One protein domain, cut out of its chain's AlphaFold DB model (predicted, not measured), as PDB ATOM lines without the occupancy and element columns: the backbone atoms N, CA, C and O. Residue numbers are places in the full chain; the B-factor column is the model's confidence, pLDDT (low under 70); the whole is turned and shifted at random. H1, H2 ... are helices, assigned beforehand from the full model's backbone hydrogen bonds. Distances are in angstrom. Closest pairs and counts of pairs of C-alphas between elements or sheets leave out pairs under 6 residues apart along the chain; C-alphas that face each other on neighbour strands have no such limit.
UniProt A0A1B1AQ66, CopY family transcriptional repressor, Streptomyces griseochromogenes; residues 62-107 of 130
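What this domain is: This is residues 62 to 107 of the 130 residues of the protein "CopY family transcriptional repressor" of Streptomyces griseochromogenes (UniProt A0A1B1AQ66). Three helices follow one another in an open horseshoe, with H2 between H1 and H3 and few contacts across the hollow. The free ends of H1 and H3 stay apart. The printed part has 46 residues, with H1, H2 and H3 in that order, no named strand, class all helix. It is only just loose, close to compact, with a radius of gyration of the C-alphas of 11.6 A and spans of 29 by 23 by 18 A.

Where its parts are: Find C-alpha 62 at (143.562, 156.230, 128.887); from there H1 runs to residue 74, 18.3 A. H2 holds residues 79 to 89, 15.5 A. H3 holds residues 92 to 106, 21.2 A, ending at C-alpha 106 (155.485, 157.953, 143.591).

How they stand to each other: Look at the C-alphas of Trp 73 and Pro 79, 6.3 A apart, the closest of H1 and H2, which are close but not clearly touching, at a steep tilt of 55 degrees, opposite ways. H2 and H3 are also close but not clearly touching; their closest C-alphas, Phe 87 and Arg 95, are 7.2 A apart, at a steep tilt of 43 degrees, opposite ways. H1 and H3 are apart. In H1, H2 and H3 every O i to N i+4 pair is within hydrogen-bond range.

The domain as a whole: The C-alphas of Asp 77 and Gly 107 are the two farthest apart, 30.7 A. The printed part has no cut, and both links are tight. Only residue 107 has pLDDT under 70.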
ATOM      1  N   ALA A  62     143.192 155.973 127.496       87.88
ATOM      2  CA  ALA A  62     143.562 156.230 128.887       87.88
ATOM      3  C   ALA A  62     143.881 157.714 129.119       87.88
ATOM      4  O   ALA A  62     143.328 158.315 130.034       87.88
ATOM      5  N   ALA A  63     144.682 158.327 128.241       85.88
ATOM      6  CA  ALA A  63     144.993 159.755 128.315       85.88
ATOM      7  C   ALA A  63     143.734 160.626 128.177       85.88
ATOM      8  O   ALA A  63     143.567 161.594 128.910       85.88
ATOM      9  N   TYR A  64     142.809 160.245 127.290       86.31
ATOM     10  CA  TYR A  64     141.525 160.931 127.144       86.31
ATOM     11  C   TYR A  64     140.671 160.854 128.420       86.31
ATOM     12  O   TYR A  64     140.119 161.858 128.858       86.31
ATOM     13  N   ALA A  65     140.575 159.673 129.038       88.38
ATOM     14  CA  ALA A  65     139.847 159.519 130.296       88.38
ATOM     15  C   ALA A  65     140.481 160.349 131.425       88.38
ATOM     16  O   ALA A  65     139.758 161.005 132.170       88.38
ATOM     17  N   ALA A  66     141.815 160.368 131.510       88.50
ATOM     18  CA  ALA A  66     142.540 161.188 132.476       88.50
ATOM     19  C   ALA A  66     142.281 162.690 132.270       88.50
ATOM     20  O   ALA A  66     142.026 163.395 133.242       88.50
ATOM     21  N   ALA A  67     142.267 163.166 131.019       84.81
ATOM     22  CA  ALA A  67     141.933 164.554 130.701       84.81
ATOM     23  C   ALA A  67     140.509 164.917 131.152       84.81
ATOM     24  O   ALA A  67     140.330 165.918 131.833       84.81
ATOM     25  N   LEU A  68     139.513 164.063 130.879       88.50
ATOM     26  CA  LEU A  68     138.141 164.291 131.348       88.50
ATOM     27  C   LEU A  68     138.033 164.348 132.876       88.50
ATOM     28  O   LEU A  68     137.290 165.171 133.408       88.50
ATOM     29  N   MET A  69     138.750 163.470 133.583       88.69
ATOM     30  CA  MET A  69     138.784 163.487 135.048       88.69
ATOM     31  C   MET A  69     139.412 164.783 135.569       88.69
ATOM     32  O   MET A  69     138.864 165.399 136.481       88.69
ATOM     33  N   ASN A  70     140.525 165.217 134.973       87.06
ATOM     34  CA  ASN A  70     141.199 166.459 135.334       87.06
ATOM     35  C   ASN A  70     140.330 167.692 135.053       87.06
ATOM     36  O   ASN A  70     140.225 168.569 135.904       87.06
ATOM     37  N   ASP A  71     139.665 167.742 133.898       87.12
ATOM     38  CA  ASP A  71     138.779 168.845 133.525       87.12
ATOM     39  C   ASP A  71     137.608 168.963 134.504       87.12
ATOM     40  O   ASP A  71     137.355 170.045 135.034       87.12
ATOM     41  N   ALA A  72     136.933 167.848 134.801       87.31
ATOM     42  CA  ALA A  72     135.842 167.818 135.773       87.31
ATOM     43  C   ALA A  72     136.304 168.262 137.168       87.31
ATOM     44  O   ALA A  72     135.583 168.972 137.867       87.31
ATOM     45  N   TRP A  73     137.519 167.880 137.563       86.75
ATOM     46  CA  TRP A  73     138.095 168.293 138.835       86.75
ATOM     47  C   TRP A  73     138.441 169.790 138.850       86.75
ATOM     48  O   TRP A  73     138.106 170.483 139.809       86.75
ATOM     49  N   SER A  74     139.032 170.318 137.775       85.88
ATOM     50  CA  SER A  74     139.402 171.736 137.652       85.88
ATOM     51  C   SER A  74     138.207 172.695 137.696       85.88
ATOM     52  O   SER A  74     138.358 173.849 138.082       85.88
ATOM     53  N   GLN A  75     137.018 172.212 137.329       90.00
ATOM     54  CA  GLN A  75     135.766 172.970 137.369       90.00
ATOM     55  C   GLN A  75     135.098 172.955 138.752       90.00
ATOM     56  O   GLN A  75     134.052 173.572 138.928       90.00
ATOM     57  N   SER A  76     135.649 172.225 139.725       90.81
ATOM     58  CA  SER A  76     135.080 172.150 141.068       90.81
ATOM     59  C   SER A  76     135.488 173.345 141.925       90.81
ATOM     60  O   SER A  76     136.675 173.594 142.130       90.81
ATOM     61  N   ASP A  77     134.502 173.992 142.545       91.75
ATOM     62  CA  ASP A  77     134.726 175.060 143.529       91.75
ATOM     63  C   ASP A  77     135.368 174.550 144.836       91.75
ATOM     64  O   ASP A  77     135.892 175.330 145.632       91.75
ATOM     65  N   ASN A  78     135.338 173.231 145.081       92.75
ATOM     66  CA  ASN A  78     136.002 172.589 146.217       92.75
ATOM     67  C   ASN A  78     136.651 171.252 145.800       92.75
ATOM     68  O   ASN A  78     136.057 170.178 145.975       92.75
ATOM     69  N   PRO A  79     137.902 171.300 145.308       86.62
ATOM     70  CA  PRO A  79     138.658 170.130 144.867       86.62
ATOM     71  C   PRO A  79     138.766 169.007 145.909       86.62
ATOM     72  O   PRO A  79     138.736 167.831 145.548       86.62
ATOM     73  N   ALA A  80     138.878 169.350 147.196       88.19
ATOM     74  CA  ALA A  80     139.004 168.366 148.271       88.19
ATOM     75  C   ALA A  80     137.685 167.617 148.515       88.19
ATOM     76  O   ALA A  80     137.678 166.393 148.649       88.19
ATOM     77  N   ALA A  81     136.555 168.329 148.518       90.81
ATOM     78  CA  ALA A  81     135.238 167.710 148.661       90.81
ATOM     79  C   ALA A  81     134.885 166.824 147.454       90.81
ATOM     80  O   ALA A  81     134.336 165.735 147.634       90.81
ATOM     81  N   ALA A  82     135.250 167.250 146.239       90.44
ATOM     82  CA  ALA A  82     135.064 166.458 145.025       90.44
ATOM     83  C   ALA A  82     135.795 165.109 145.103       90.44
ATOM     84  O   ALA A  82     135.218 164.080 144.755       90.44
ATOM     85  N   LEU A  83     137.023 165.092 145.636       87.50
ATOM     86  CA  LEU A  83     137.749 163.848 145.887       87.50
ATOM     87  C   LEU A  83     137.018 162.949 146.882       87.50
ATOM     88  O   LEU A  83     136.819 161.775 146.589       87.50
ATOM     89  N   VAL A  84     136.586 163.472 148.034       90.81
ATOM     90  CA  VAL A  84     135.867 162.669 149.041       90.81
ATOM     91  C   VAL A  84     134.620 162.018 148.435       90.81
ATOM     92  O   VAL A  84     134.411 160.815 148.600       90.81
ATOM     93  N   ALA A  85     133.830 162.784 147.678       89.81
ATOM     94  CA  ALA A  85     132.664 162.261 146.971       89.81
ATOM     95  C   ALA A  85     133.055 161.200 145.927       89.81
ATOM     96  O   ALA A  85     132.433 160.141 145.856       89.81
ATOM     97  N   PHE A  86     134.119 161.444 145.158       88.56
ATOM     98  CA  PHE A  86     134.634 160.510 144.159       88.56
ATOM     99  C   PHE A  86     135.081 159.180 144.776       88.56
ATOM    100  O   PHE A  86     134.645 158.125 144.319       88.56
ATOM    101  N   PHE A  87     135.854 159.210 145.866       88.25
ATOM    102  CA  PHE A  87     136.224 158.009 146.624       88.25
ATOM    103  C   PHE A  87     134.989 157.264 147.146       88.25
ATOM    104  O   PHE A  87     134.951 156.033 147.100       88.25
ATOM    105  N   GLY A  88     133.965 157.993 147.598       90.19
ATOM    106  CA  GLY A  88     132.687 157.427 148.033       90.19
ATOM    107  C   GLY A  88     131.951 156.641 146.942       90.19
ATOM    108  O   GLY A  88     131.334 155.627 147.251       90.19
ATOM    109  N   MET A  89     132.067 157.058 145.678       91.31
ATOM    110  CA  MET A  89     131.427 156.400 144.527       91.31
ATOM    111  C   MET A  89     132.217 155.207 143.962       91.31
ATOM    112  O   MET A  89     131.680 154.462 143.144       91.31
ATOM    113  N   MET A  90     133.480 155.023 144.357       92.88
ATOM    114  CA  MET A  90     134.313 153.926 143.854       92.88
ATOM    115  C   MET A  90     133.982 152.579 144.493       92.88
ATOM    116  O   MET A  90     133.796 152.492 145.708       92.88
ATOM    117  N   SER A  91     134.056 151.515 143.690       95.00
ATOM    118  CA  SER A  91     134.133 150.141 144.193       95.00
ATOM    119  C   SER A  91     135.473 149.864 144.888       95.00
ATOM    120  O   SER A  91     136.464 150.567 144.671       95.00
ATOM    121  N   ASP A  92     135.536 148.801 145.692       94.25
ATOM    122  CA  ASP A  92     136.781 148.392 146.359       94.25
ATOM    123  C   ASP A  92     137.905 148.074 145.361       94.25
ATOM    124  O   ASP A  92     139.057 148.449 145.582       94.25
ATOM    125  N   GLU A  93     137.567 147.465 144.221       94.25
ATOM    126  CA  GLU A  93     138.512 147.200 143.131       94.25
ATOM    127  C   GLU A  93     139.082 148.500 142.543       94.25
ATOM    128  O   GLU A  93     140.293 148.631 142.375       94.25
ATOM    129  N   GLN A  94     138.230 149.503 142.297       92.50
ATOM    130  CA  GLN A  94     138.661 150.809 141.787       92.50
ATOM    131  C   GLN A  94     139.552 151.549 142.793       92.50
ATOM    132  O   GLN A  94     140.558 152.146 142.405       92.50
ATOM    133  N   ARG A  95     139.229 151.475 144.092       93.12
ATOM    134  CA  ARG A  95     140.061 152.053 145.162       93.12
ATOM    135  C   ARG A  95     141.425 151.374 145.245       93.12
ATOM    136  O   ARG A  95     142.432 152.055 145.440       93.12
ATOM    137  N   GLN A  96     141.469 150.051 145.092       93.25
ATOM    138  CA  GLN A  96     142.720 149.301 145.089       93.25
ATOM    139  C   GLN A  96     143.573 149.649 143.862       93.25
ATOM    140  O   GLN A  96     144.746 149.982 144.021       93.25
ATOM    141  N   ALA A  97     142.973 149.695 142.670       91.94
ATOM    142  CA  ALA A  97     143.658 150.112 141.448       91.94
ATOM    143  C   ALA A  97     144.242 151.532 141.562       91.94
ATOM    144  O   ALA A  97     145.379 151.767 141.155       91.94
ATOM    145  N   LEU A  98     143.506 152.474 142.166       89.50
ATOM    146  CA  LEU A  98     144.006 153.827 142.415       89.50
ATOM    147  C   LEU A  98     145.196 153.831 143.385       89.50
ATOM    148  O   LEU A  98     146.185 154.517 143.138       89.50
ATOM    149  N   ARG A  99     145.126 153.060 144.475       90.31
ATOM    150  CA  ARG A  99     146.230 152.936 145.439       90.31
ATOM    151  C   ARG A  99     147.500 152.408 144.772       90.31
ATOM    152  O   ARG A  99     148.587 152.922 145.029       90.31
ATOM    153  N   ASP A 100     147.359 151.404 143.914       93.69
ATOM    154  CA  ASP A 100     148.484 150.840 143.171       93.69
ATOM    155  C   ASP A 100     149.035 151.839 142.145       93.69
ATOM    156  O   ASP A 100     150.251 152.007 142.058       93.69
ATOM    157  N   ALA A 101     148.169 152.585 141.453       90.25
ATOM    158  CA  ALA A 101     148.578 153.657 140.546       90.25
ATOM    159  C   ALA A 101     149.360 154.772 141.263       90.25
ATOM    160  O   ALA A 101     150.409 155.187 140.776       90.25
ATOM    161  N   VAL A 102     148.909 155.220 142.443       90.31
ATOM    162  CA  VAL A 102     149.629 156.226 143.248       90.31
ATOM    163  C   VAL A 102     151.013 155.717 143.648       90.31
ATOM    164  O   VAL A 102     151.987 156.455 143.517       90.31
ATOM    165  N   ARG A 103     151.133 154.447 144.061       92.44
ATOM    166  CA  ARG A 103     152.434 153.836 144.380       92.44
ATOM    167  C   ARG A 103     153.372 153.824 143.171       92.44
ATOM    168  O   ARG A 103     154.557 154.096 143.322       92.44
ATOM    169  N   ILE A 104     152.850 153.513 141.984       90.38
ATOM    170  CA  ILE A 104     153.631 153.502 140.738       90.38
ATOM    171  C   ILE A 104     154.140 154.909 140.401       90.38
ATOM    172  O   ILE A 104     155.298 155.059 140.028       90.38
ATOM    173  N   VAL A 105     153.298 155.935 140.556       86.00
ATOM    174  CA  VAL A 105     153.659 157.330 140.251       86.00
ATOM    175  C   VAL A 105     154.637 157.915 141.276       86.00
ATOM    176  O   VAL A 105     155.454 158.754 140.914       86.00
ATOM    177  N   GLN A 106     154.586 157.471 142.535       79.12
ATOM    178  CA  GLN A 106     155.485 157.953 143.591       79.12
ATOM    179  C   GLN A 106     156.917 157.389 143.507       79.12
ATOM    180  O   GLN A 106     157.813 157.987 144.094       79.12
ATOM    181  N   GLY A 107     157.164 156.294 142.774       64.62
ATOM    182  CA  GLY A 107     158.501 155.688 142.651       64.62
ATOM    183  C   GLY A 107     159.160 155.334 144.005       64.62
ATOM    184  O   GLY A 107     158.543 155.462 145.060       64.62
TER     185      GLY A 107